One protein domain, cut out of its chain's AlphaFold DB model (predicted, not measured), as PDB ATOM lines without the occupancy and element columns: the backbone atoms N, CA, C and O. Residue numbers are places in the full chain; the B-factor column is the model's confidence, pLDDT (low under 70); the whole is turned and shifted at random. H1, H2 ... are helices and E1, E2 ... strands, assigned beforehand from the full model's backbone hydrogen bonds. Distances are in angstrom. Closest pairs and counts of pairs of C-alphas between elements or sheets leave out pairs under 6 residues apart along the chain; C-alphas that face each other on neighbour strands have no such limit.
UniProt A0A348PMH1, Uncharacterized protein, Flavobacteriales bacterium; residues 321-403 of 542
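What this domain is: This is residues 321 to 403 of the 542 residues of an uncharacterized protein of Flavobacteriales bacterium (UniProt A0A348PMH1). A twisted wall of four antiparallel strands, E2 to E5, makes the body of this domain, with one short helix, H1, that only grazes the sheet. A looped stretch, residues 321 to 335, lies away from the middle and leads through the short strand E1 into H1. The printed part has 83 residues, with named elements in the order E1, H1, E2, E3, E4, E5, and the sheet's order is E2 - E3 - E4 - E5. The class is mostly strand, though under half of the residues, 40 of 83, are in named elements. The whole is compact, with a radius of gyration of the C-alphas of 12.8 A and spans of 39 by 27 by 21 A.

Where its parts are: Begin with the sheet: find C-alpha 355 at (-33.901, 17.911, 31.389), where E2 starts its run of residues 355 to 359, 12.4 A long. E3, residues 366 to 372, covers 19.8 A, and E4, residues 380 to 387, covers 22.6 A. E5, residues 394 to 402, is the longest strand by residues; it spans 22.0 A, bends by 60 degrees at residue 397 and ends at C-alpha 402, (-25.390, 11.698, 41.943). Now look back to C-alpha 336 at (-43.397, -1.804, 29.819), where E1, residues 336 to 338, begins its 7.0 A. H1, residues 339 to 346, follows and measures 10.7 A.

How they stand to each other: E2 to E5 form a meander, each strand the antiparallel neighbour of the one before, with E2 and E5 as edge strands. In the hairpin of E3 and E4, at 159 degrees, look for N 367 and O 385, 2.8 A apart and within hydrogen-bond range. The hairpin of E4 and E5, at 163 degrees, has N 382 and O 400 within range at 2.8 A. On the other side of E3, the hairpin of E2 and E3, at 164 degrees, has N 368 and O 357 within range at 3.0 A. H1 is on the sheet but only grazes it; its closest C-alpha pair with E3 is Arg 346 and Tyr 371, 6.2 A apart. In H1 every O i to N i+4 pair is within hydrogen-bond range. E1 and H1 meet only through their link, and E1 pairs with no named strand and is apart from E2, E3, E4 and E5.

The domain as a whole: Look for the two C-alphas farthest apart at Phe 376 and Met 390, 39.8 A. The printed part has no cut; the link from E1 to H1 is tight, and the other links between named elements are short. Mean pLDDT of the printed part is 72.5, and 31 residues are under 70, among them 347 to 356 and 373 to 380.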
ATOM      1  N   VAL A 321     -38.937   0.121  28.437       86.69
ATOM      2  CA  VAL A 321     -38.703  -1.229  28.951       86.69
ATOM      3  C   VAL A 321     -37.587  -1.167  29.988       86.69
ATOM      4  O   VAL A 321     -36.485  -0.674  29.725       86.69
ATOM      5  N   LEU A 322     -37.872  -1.673  31.184       79.00
ATOM      6  CA  LEU A 322     -36.892  -1.719  32.262       79.00
ATOM      7  C   LEU A 322     -35.960  -2.925  32.110       79.00
ATOM      8  O   LEU A 322     -36.397  -4.075  32.117       79.00
ATOM      9  N   ASN A 323     -34.654  -2.677  32.025       76.31
ATOM     10  CA  ASN A 323     -33.644  -3.739  31.926       76.31
ATOM     11  C   ASN A 323     -33.255  -4.347  33.283       76.31
ATOM     12  O   ASN A 323     -32.658  -5.430  33.347       76.31
ATOM     13  N   GLU A 324     -33.641  -3.675  34.360       75.62
ATOM     14  CA  GLU A 324     -33.457  -4.059  35.752       75.62
ATOM     15  C   GLU A 324     -34.718  -3.724  36.550       75.62
ATOM     16  O   GLU A 324     -35.599  -3.017  36.063       75.62
ATOM     17  N   LYS A 325     -34.838  -4.281  37.754       71.12
ATOM     18  CA  LYS A 325     -35.960  -3.968  38.636       71.12
ATOM     19  C   LYS A 325     -35.878  -2.492  39.024       71.12
ATOM     20  O   LYS A 325     -34.863  -2.064  39.567       71.12
ATOM     21  N   ASN A 326     -36.935  -1.731  38.749       64.69
ATOM     22  CA  ASN A 326     -37.035  -0.350  39.196       64.69
ATOM     23  C   ASN A 326     -37.743  -0.331  40.551       64.69
ATOM     24  O   ASN A 326     -38.948  -0.558  40.655       64.69
ATOM     25  N   TYR A 327     -36.953  -0.094  41.587       53.84
ATOM     26  CA  TYR A 327     -37.390  -0.105  42.976       53.84
ATOM     27  C   TYR A 327     -38.312   1.081  43.313       53.84
ATOM     28  O   TYR A 327     -39.338   0.873  43.958       53.84
ATOM     29  N   PHE A 328     -38.064   2.266  42.734       56.34
ATOM     30  CA  PHE A 328     -38.875   3.471  42.969       56.34
ATOM     31  C   PHE A 328     -40.357   3.286  42.619       56.34
ATOM     32  O   PHE A 328     -41.225   3.736  43.361       56.34
ATOM     33  N   ASP A 329     -40.653   2.596  41.514       61.94
ATOM     34  CA  ASP A 329     -42.033   2.345  41.075       61.94
ATOM     35  C   ASP A 329     -42.523   0.925  41.414       61.94
ATOM     36  O   ASP A 329     -43.638   0.546  41.049       61.94
ATOM     37  N   ASN A 330     -41.692   0.120  42.092       67.00
ATOM     38  CA  ASN A 330     -41.905  -1.312  42.314       67.00
ATOM     39  C   ASN A 330     -42.222  -2.079  41.009       67.00
ATOM     40  O   ASN A 330     -43.126  -2.919  40.956       67.00
ATOM     41  N   LEU A 331     -41.485  -1.767  39.942       73.31
ATOM     42  CA  LEU A 331     -41.655  -2.367  38.623       73.31
ATOM     43  C   LEU A 331     -40.597  -3.438  38.385       73.31
ATOM     44  O   LEU A 331     -39.400  -3.232  38.596       73.31
ATOM     45  N   GLU A 332     -41.052  -4.604  37.943       80.50
ATOM     46  CA  GLU A 332     -40.177  -5.738  37.683       80.50
ATOM     47  C   GLU A 332     -39.366  -5.531  36.396       80.50
ATOM     48  O   GLU A 332     -39.736  -4.785  35.485       80.50
ATOM     49  N   LYS A 333     -38.235  -6.234  36.299       84.88
ATOM     50  CA  LYS A 333     -37.448  -6.276  35.065       84.88
ATOM     51  C   LYS A 333     -38.334  -6.731  33.896       84.88
ATOM     52  O   LYS A 333     -38.995  -7.764  33.979       84.88
ATOM     53  N   GLY A 334     -38.297  -5.989  32.794       85.50
ATOM     54  CA  GLY A 334     -39.101  -6.229  31.596       85.50
ATOM     55  C   GLY A 334     -40.479  -5.566  31.607       85.50
ATOM     56  O   GLY A 334     -41.206  -5.715  30.628       85.50
ATOM     57  N   SER A 335     -40.857  -4.834  32.665       85.19
ATOM     58  CA  SER A 335     -42.081  -4.027  32.648       85.19
ATOM     59  C   SER A 335     -42.035  -2.968  31.542       85.19
ATOM     60  O   SER A 335     -41.012  -2.311  31.337       85.19
ATOM     61  N   GLU A 336     -43.166  -2.814  30.852       90.25
ATOM     62  CA  GLU A 336     -43.397  -1.804  29.819       90.25
ATOM     63  C   GLU A 336     -44.205  -0.644  30.404       90.25
ATOM     64  O   GLU A 336     -45.292  -0.855  30.942       90.25
ATOM     65  N   ILE A 337     -43.682   0.574  30.303       88.00
ATOM     66  CA  ILE A 337     -44.256   1.768  30.935       88.00
ATOM     67  C   ILE A 337     -44.430   2.843  29.876       88.00
ATOM     68  O   ILE A 337     -43.543   3.051  29.052       88.00
ATOM     69  N   ASN A 338     -45.549   3.559  29.898       91.75
ATOM     70  CA  ASN A 338     -45.708   4.751  29.076       91.75
ATOM     71  C   ASN A 338     -44.661   5.808  29.484       91.75
ATOM     72  O   ASN A 338     -44.503   6.099  30.669       91.75
ATOM     73  N   LEU A 339     -43.940   6.373  28.513       86.00
ATOM     74  CA  LEU A 339     -42.884   7.352  28.776       86.00
ATOM     75  C   LEU A 339     -43.408   8.606  29.491       86.00
ATOM     76  O   LEU A 339     -42.733   9.108  30.382       86.00
ATOM     77  N   ASP A 340     -44.592   9.105  29.137       85.50
ATOM     78  CA  ASP A 340     -45.166  10.296  29.771       85.50
ATOM     79  C   ASP A 340     -45.522  10.019  31.238       85.50
ATOM     80  O   ASP A 340     -45.234  10.844  32.105       85.50
ATOM     81  N   ASP A 341     -46.067   8.834  31.537       82.94
ATOM     82  CA  ASP A 341     -46.339   8.408  32.916       82.94
ATOM     83  C   ASP A 341     -45.036   8.227  33.709       82.94
ATOM     84  O   ASP A 341     -44.937   8.670  34.854       82.94
ATOM     85  N   TYR A 342     -44.011   7.641  33.083       83.75
ATOM     86  CA  TYR A 342     -42.686   7.492  33.683       83.75
ATOM     87  C   TYR A 342     -42.067   8.852  34.029       83.75
ATOM     88  O   TYR A 342     -41.622   9.063  35.153       83.75
ATOM     89  N   LEU A 343     -42.087   9.806  33.090       82.38
ATOM     90  CA  LEU A 343     -41.563  11.159  33.301       82.38
ATOM     91  C   LEU A 343     -42.346  11.914  34.377       82.38
ATOM     92  O   LEU A 343     -41.736  12.559  35.228       82.38
ATOM     93  N   LYS A 344     -43.676  11.790  34.383       80.19
ATOM     94  CA  LYS A 344     -44.546  12.415  35.383       80.19
ATOM     95  C   LYS A 344     -44.275  11.892  36.795       80.19
ATOM     96  O   LYS A 344     -44.290  12.673  37.739       80.19
ATOM     97  N   ASN A 345     -43.968  10.603  36.944       73.19
ATOM     98  CA  ASN A 345     -43.594  10.016  38.234       73.19
ATOM     99  C   ASN A 345     -42.195  10.447  38.715       73.19
ATOM    100  O   ASN A 345     -41.890  10.315  39.899       73.19
ATOM    101  N   ARG A 346     -41.340  10.964  37.821       73.12
ATOM    102  CA  ARG A 346     -40.014  11.526  38.149       73.12
ATOM    103  C   ARG A 346     -40.010  13.042  38.321       73.12
ATOM    104  O   ARG A 346     -39.013  13.604  38.775       73.12
ATOM    105  N   GLU A 347     -41.107  13.712  37.985       66.31
ATOM    106  CA  GLU A 347     -41.274  15.147  38.183       66.31
ATOM    107  C   GLU A 347     -41.579  15.442  39.661       66.31
ATOM    108  O   GLU A 347     -42.727  15.504  40.098       66.31
ATOM    109  N   PHE A 348     -40.525  15.597  40.463       57.31
ATOM    110  CA  PHE A 348     -40.640  16.065  41.845       57.31
ATOM    111  C   PHE A 348     -40.693  17.600  41.889       57.31
ATOM    112  O   PHE A 348     -40.081  18.263  41.051       57.31
ATOM    113  N   SER A 349     -41.367  18.182  42.892       42.47
ATOM    114  CA  SER A 349     -41.461  19.638  43.127       42.47
ATOM    115  C   SER A 349     -40.121  20.242  43.589       42.47
ATOM    116  O   SER A 349     -39.988  20.788  44.679       42.47
ATOM    117  N   SER A 350     -39.090  20.119  42.761       40.38
ATOM    118  CA  SER A 350     -37.840  20.854  42.886       40.38
ATOM    119  C   SER A 350     -37.822  21.934  41.809       40.38
ATOM    120  O   SER A 350     -38.337  21.751  40.709       40.38
ATOM    121  N   THR A 351     -37.218  23.080  42.091       40.72
ATOM    122  CA  THR A 351     -37.073  24.193  41.140       40.72
ATOM    123  C   THR A 351     -36.180  23.871  39.929       40.72
ATOM    124  O   THR A 351     -35.845  24.775  39.163       40.72
ATOM    125  N   LEU A 352     -35.745  22.617  39.759       43.88
ATOM    126  CA  LEU A 352     -34.859  22.177  38.689       43.88
ATOM    127  C   LEU A 352     -35.666  21.395  37.641       43.88
ATOM    128  O   LEU A 352     -36.248  20.362  37.965       43.88
ATOM    129  N   PRO A 353     -35.734  21.882  36.388       48.88
ATOM    130  CA  PRO A 353     -36.548  21.259  35.358       48.88
ATOM    131  C   PRO A 353     -35.981  19.895  34.966       48.88
ATOM    132  O   PRO A 353     -34.770  19.742  34.768       48.88
ATOM    133  N   LEU A 354     -36.880  18.928  34.775       51.62
ATOM    134  CA  LEU A 354     -36.566  17.675  34.106       51.62
ATOM    135  C   LEU A 354     -35.911  17.994  32.760       51.62
ATOM    136  O   LEU A 354     -36.518  18.595  31.870       51.62
ATOM    137  N   THR A 355     -34.636  17.639  32.622       58.84
ATOM    138  CA  THR A 355     -33.901  17.911  31.389       58.84
ATOM    139  C   THR A 355     -33.983  16.680  30.503       58.84
ATOM    140  O   THR A 355     -33.390  15.652  30.819       58.84
ATOM    141  N   LYS A 356     -34.730  16.799  29.400       62.38
ATOM    142  CA  LYS A 356     -34.801  15.809  28.320       62.38
ATOM    143  C   LYS A 356     -33.807  16.199  27.234       62.38
ATOM    144  O   LYS A 356     -34.004  17.206  26.556       62.38
ATOM    145  N   ILE A 357     -32.756  15.404  27.054       70.00
ATOM    146  CA  ILE A 357     -31.824  15.564  25.930       70.00
ATOM    147  C   ILE A 357     -31.963  14.345  25.033       70.00
ATOM    148  O   ILE A 357     -31.750  13.221  25.485       70.00
ATOM    149  N   ILE A 358     -32.328  14.588  23.774       63.91
ATOM    150  CA  ILE A 358     -32.230  13.595  22.709       63.91
ATOM    151  C   ILE A 358     -30.929  13.876  21.967       63.91
ATOM    152  O   ILE A 358     -30.749  14.976  21.443       63.91
ATOM    153  N   THR A 359     -30.019  12.907  21.948       65.75
ATOM    154  CA  THR A 359     -28.772  13.007  21.184       65.75
ATOM    155  C   THR A 359     -28.649  11.844  20.206       65.75
ATOM    156  O   THR A 359     -29.030  10.720  20.528       65.75
ATOM    157  N   ASN A 360     -28.127  12.142  19.013       60.75
ATOM    158  CA  ASN A 360     -27.866  11.189  17.933       60.75
ATOM    159  C   ASN A 360     -26.357  10.941  17.824       60.75
ATOM    160  O   ASN A 360     -25.736  11.191  16.787       60.75
ATOM    161  N   GLU A 361     -25.743  10.515  18.921       59.12
ATOM    162  CA  GLU A 361     -24.358  10.054  18.900       59.12
ATOM    163  C   GLU A 361     -24.332   8.568  18.516       59.12
ATOM    164  O   GLU A 361     -25.233   7.811  18.856       59.12
ATOM    165  N   LEU A 362     -23.314   8.135  17.765       59.28
ATOM    166  CA  LEU A 362     -23.105   6.719  17.407       59.28
ATOM    167  C   LEU A 362     -24.215   6.054  16.554       59.28
ATOM    168  O   LEU A 362     -24.260   4.832  16.475       59.28
ATOM    169  N   ASN A 363     -25.045   6.834  15.847       72.44
ATOM    170  CA  ASN A 363     -26.213   6.364  15.076       72.44
ATOM    171  C   ASN A 363     -27.346   5.751  15.928       72.44
ATOM    172  O   ASN A 363     -28.201   5.053  15.382       72.44
ATOM    173  N   GLU A 364     -27.376   6.026  17.233       74.12
ATOM    174  CA  GLU A 364     -28.445   5.610  18.144       74.12
ATOM    175  C   GLU A 364     -29.111   6.846  18.772       74.12
ATOM    176  O   GLU A 364     -28.452   7.851  19.042       74.12
ATOM    177  N   GLU A 365     -30.431   6.794  18.969       80.94
ATOM    178  CA  GLU A 365     -31.184   7.857  19.646       80.94
ATOM    179  C   GLU A 365     -31.174   7.571  21.155       80.94
ATOM    180  O   GLU A 365     -31.763   6.585  21.613       80.94
ATOM    181  N   TYR A 366     -30.501   8.426  21.931       83.06
ATOM    182  CA  TYR A 366     -30.493   8.340  23.392       83.06
ATOM    183  C   TYR A 366     -31.441   9.362  24.005       83.06
ATOM    184  O   TYR A 366     -31.422  10.531  23.627       83.06
ATOM    185  N   LEU A 367     -32.210   8.935  25.001       84.69
ATOM    186  CA  LEU A 367     -32.991   9.782  25.890       84.69
ATOM    187  C   LEU A 367     -32.265   9.885  27.229       84.69
ATOM    188  O   LEU A 367     -32.133   8.895  27.942       84.69
ATOM    189  N   ILE A 368     -31.811  11.087  27.572       83.06
ATOM    190  CA  ILE A 368     -31.231  11.373  28.885       83.06
ATOM    191  C   ILE A 368     -32.307  12.028  29.746       83.06
ATOM    192  O   ILE A 368     -32.870  13.048  29.339       83.06
ATOM    193  N   ILE A 369     -32.583  11.447  30.912       82.62
ATOM    194  CA  ILE A 369     -33.524  11.962  31.908       82.62
ATOM    195  C   ILE A 369     -32.724  12.308  33.157       82.62
ATOM    196  O   ILE A 369     -32.022  11.458  33.697       82.62
ATOM    197  N   ARG A 370     -32.836  13.550  33.630       78.75
ATOM    198  CA  ARG A 370     -32.231  13.982  34.894       78.75
ATOM    199  C   ARG A 370     -33.308  14.483  35.849       78.75
ATOM    200  O   ARG A 370     -34.067  15.374  35.467       78.75
ATOM    201  N   TYR A 371     -33.381  13.911  37.048       73.12
ATOM    202  CA  TYR A 371     -34.412  14.197  38.053       73.12
ATOM    203  C   TYR A 371     -33.869  14.074  39.485       73.12
ATOM    204  O   TYR A 371     -32.743  13.630  39.688       73.12
ATOM    205  N   PHE A 372     -34.652  14.488  40.483       71.31
ATOM    206  CA  PHE A 372     -34.297  14.362  41.902       71.31
ATOM    207  C   PHE A 372     -34.942  13.121  42.521       71.31
ATOM    208  O   PHE A 372     -36.132  12.895  42.318       71.31
ATOM    209  N   SER A 373     -34.178  12.348  43.301       65.06
ATOM    210  CA  SER A 373     -34.642  11.098  43.932       65.06
ATOM    211  C   SER A 373     -35.752  11.292  44.975       65.06
ATOM    212  O   SER A 373     -36.494  10.354  45.250       65.06
ATOM    213  N   GLY A 374     -35.874  12.487  45.565       53.66
ATOM    214  CA  GLY A 374     -36.920  12.818  46.542       53.66
ATOM    215  C   GLY A 374     -36.803  12.105  47.899       53.66
ATOM    216  O   GLY A 374     -37.740  12.175  48.693       53.66
ATOM    217  N   THR A 375     -35.687  11.422  48.183       50.84
ATOM    218  CA  THR A 375     -35.422  10.707  49.450       50.84
ATOM    219  C   THR A 375     -34.505  11.521  50.390       50.84
ATOM    220  O   THR A 375     -34.220  12.685  50.117       50.84
ATOM    221  N   PHE A 376     -34.058  10.943  51.522       39.97
ATOM    222  CA  PHE A 376     -33.182  11.580  52.544       39.97
ATOM    223  C   PHE A 376     -31.908  12.211  51.998       39.97
ATOM    224  O   PHE A 376     -31.334  13.102  52.616       39.97
ATOM    225  N   HIS A 377     -31.496  11.751  50.828       46.00
ATOM    226  CA  HIS A 377     -30.366  12.256  50.098       46.00
ATOM    227  C   HIS A 377     -30.913  13.009  48.884       46.00
ATOM    228  O   HIS A 377     -31.669  12.448  48.089       46.00
ATOM    229  N   CYS A 378     -30.578  14.295  48.744       50.25
ATOM    230  CA  CYS A 378     -30.908  15.088  47.557       50.25
ATOM    231  C   CYS A 378     -30.075  14.609  46.356       50.25
ATOM    232  O   CYS A 378     -29.213  15.337  45.865       50.25
ATOM    233  N   CYS A 379     -30.307  13.380  45.892       62.41
ATOM    234  CA  CYS A 379     -29.560  12.826  44.779       62.41
ATOM    235  C   CYS A 379     -30.132  13.341  43.464       62.41
ATOM    236  O   CYS A 379     -31.346  13.294  43.233       62.41
ATOM    237  N   VAL A 380     -29.247  13.771  42.571       69.88
ATOM    238  CA  VAL A 380     -29.611  13.997  41.175       69.88
ATOM    239  C   VAL A 380     -29.427  12.690  40.420       69.88
ATOM    240  O   VAL A 380     -28.308  12.260  40.168       69.88
ATOM    241  N   ILE A 381     -30.517  12.046  40.035       74.62
ATOM    242  CA  ILE A 381     -30.471  10.834  39.223       74.62
ATOM    243  C   ILE A 381     -30.380  11.234  37.751       74.62
ATOM    244  O   ILE A 381     -31.135  12.083  37.281       74.62
ATOM    245  N   THR A 382     -29.442  10.633  37.021       80.94
ATOM    246  CA  THR A 382     -29.319  10.727  35.564       80.94
ATOM    247  C   THR A 382     -29.474   9.336  34.962       80.94
ATOM    248  O   THR A 382     -28.641   8.457  35.170       80.94
ATOM    249  N   GLU A 383     -30.533   9.147  34.190       85.88
ATOM    250  CA  GLU A 383     -30.827   7.930  33.441       85.88
ATOM    251  C   GLU A 383     -30.552   8.160  31.958       85.88
ATOM    252  O   GLU A 383     -30.897   9.204  31.404       85.88
ATOM    253  N   ILE A 384     -29.941   7.176  31.304       85.06
ATOM    254  CA  ILE A 384     -29.751   7.155  29.855       85.06
ATOM    255  C   ILE A 384     -30.489   5.951  29.302       85.06
ATOM    256  O   ILE A 384     -30.218   4.812  29.689       85.06
ATOM    257  N   LEU A 385     -31.393   6.207  28.364       89.25
ATOM    258  CA  LEU A 385     -32.176   5.195  27.682       89.25
ATOM    259  C   LEU A 385     -31.835   5.189  26.189       89.25
ATOM    260  O   LEU A 385     -31.761   6.251  25.580       89.25
ATOM    261  N   SER A 386     -31.654   4.019  25.576       89.38
ATOM    262  CA  SER A 386     -31.500   3.879  24.115       89.38
ATOM    263  C   SER A 386     -32.829   3.516  23.491       89.38
ATOM    264  O   SER A 386     -33.494   2.591  23.967       89.38
ATOM    265  N   LYS A 387     -33.177   4.159  22.382       90.38
ATOM    266  CA  LYS A 387     -34.343   3.789  21.586       90.38
ATOM    267  C   LYS A 387     -34.025   2.629  20.647       90.38
ATOM    268  O   LYS A 387     -33.081   2.683  19.865       90.38
ATOM    269  N   GLU A 388     -34.829   1.579  20.694       88.94
ATOM    270  CA  GLU A 388     -34.719   0.444  19.784       88.94
ATOM    271  C   GLU A 388     -35.350   0.783  18.423       88.94
ATOM    272  O   GLU A 388     -36.544   1.071  18.327       88.94
ATOM    273  N   ASN A 389     -34.561   0.693  17.348       83.94
ATOM    274  CA  ASN A 389     -34.956   1.118  15.997       83.94
ATOM    275  C   ASN A 389     -36.221   0.434  15.447       83.94
ATOM    276  O   ASN A 389     -36.959   1.043  14.677       83.94
ATOM    277  N   MET A 390     -36.463  -0.833  15.800       82.25
ATOM    278  CA  MET A 390     -37.597  -1.599  15.261       82.25
ATOM    279  C   MET A 390     -38.889  -1.395  16.053       82.25
ATOM    280  O   MET A 390     -39.968  -1.379  15.465       82.25
ATOM    281  N   SER A 391     -38.790  -1.275  17.378       85.75
ATOM    282  CA  SER A 391     -39.952  -1.224  18.273       85.75
ATOM    283  C   SER A 391     -40.323   0.201  18.688       85.75
ATOM    284  O   SER A 391     -41.445   0.433  19.134       85.75
ATOM    285  N   GLY A 392     -39.391   1.151  18.561       86.25
ATOM    286  CA  GLY A 392     -39.524   2.507  19.085       86.25
ATOM    287  C   GLY A 392     -39.480   2.587  20.614       86.25
ATOM    288  O   GLY A 392     -39.727   3.662  21.158       86.25
ATOM    289  N   LYS A 393     -39.188   1.477  21.309       89.25
ATOM    290  CA  LYS A 393     -39.140   1.420  22.775       89.25
ATOM    291  C   LYS A 393     -37.808   1.937  23.305       89.25
ATOM    292  O   LYS A 393     -36.763   1.690  22.707       89.25
ATOM    293  N   TYR A 394     -37.837   2.609  24.447       89.25
ATOM    294  CA  TYR A 394     -36.642   3.038  25.167       89.25
ATOM    295  C   TYR A 394     -36.222   1.966  26.168       89.25
ATOM    296  O   TYR A 394     -37.031   1.511  26.965       89.25
ATOM    297  N   ASN A 395     -34.951   1.588  26.162       87.12
ATOM    298  CA  ASN A 395     -34.379   0.636  27.106       87.12
ATOM    299  C   ASN A 395     -33.426   1.380  28.041       87.12
ATOM    300  O   ASN A 395     -32.523   2.058  27.552       87.12
ATOM    301  N   LEU A 396     -33.595   1.249  29.360       85.31
ATOM    302  CA  LEU A 396     -32.671   1.852  30.327       85.31
ATOM    303  C   LEU A 396     -31.280   1.211  30.199       85.31
ATOM    304  O   LEU A 396     -31.117   0.017  30.445       85.31
ATOM    305  N   ILE A 397     -30.278   1.991  29.799       85.50
ATOM    306  CA  ILE A 397     -28.903   1.513  29.594       85.50
ATOM    307  C   ILE A 397     -28.089   1.661  30.870       85.50
ATOM    308  O   ILE A 397     -27.343   0.764  31.249       85.50
ATOM    309  N   SER A 398     -28.202   2.829  31.496       82.44
ATOM    310  CA  SER A 398     -27.436   3.195  32.674       82.44
ATOM    311  C   SER A 398     -28.241   4.188  33.491       82.44
ATOM    312  O   SER A 398     -28.819   5.124  32.941       82.44
ATOM    313  N   SER A 399     -28.202   4.016  34.803       81.19
ATOM    314  CA  SER A 399     -28.623   5.021  35.768       81.19
ATOM    315  C   SER A 399     -27.425   5.383  36.632       81.19
ATOM    316  O   SER A 399     -26.621   4.518  36.984       81.19
ATOM    317  N   ILE A 400     -27.257   6.666  36.922       73.94
ATOM    318  CA  ILE A 400     -26.326   7.136  37.939       73.94
ATOM    319  C   ILE A 400     -27.098   8.025  38.899       73.94
ATOM    320  O   ILE A 400     -27.720   9.002  38.495       73.94
ATOM    321  N   SER A 401     -27.049   7.677  40.177       68.69
ATOM    322  CA  SER A 401     -27.459   8.580  41.239       68.69
ATOM    323  C   SER A 401     -26.249   9.428  41.614       68.69
ATOM    324  O   SER A 401     -25.241   8.906  42.092       68.69
ATOM    325  N   GLU A 402     -26.307  10.729  41.348       62.38
ATOM    326  CA  GLU A 402     -25.390  11.698  41.943       62.38
ATOM    327  C   GLU A 402     -25.906  12.009  43.344       62.38
ATOM    328  O   GLU A 402     -26.556  13.027  43.577       62.38
ATOM    329  N   ASP A 403     -25.663  11.074  44.255       54.03
ATOM    330  CA  ASP A 403     -25.711  11.357  45.679       54.03
ATOM    331  C   ASP A 403     -24.474  12.187  46.066       54.03
ATOM    332  O   ASP A 403     -23.425  12.078  45.422       54.03
TER     333      ASP A 403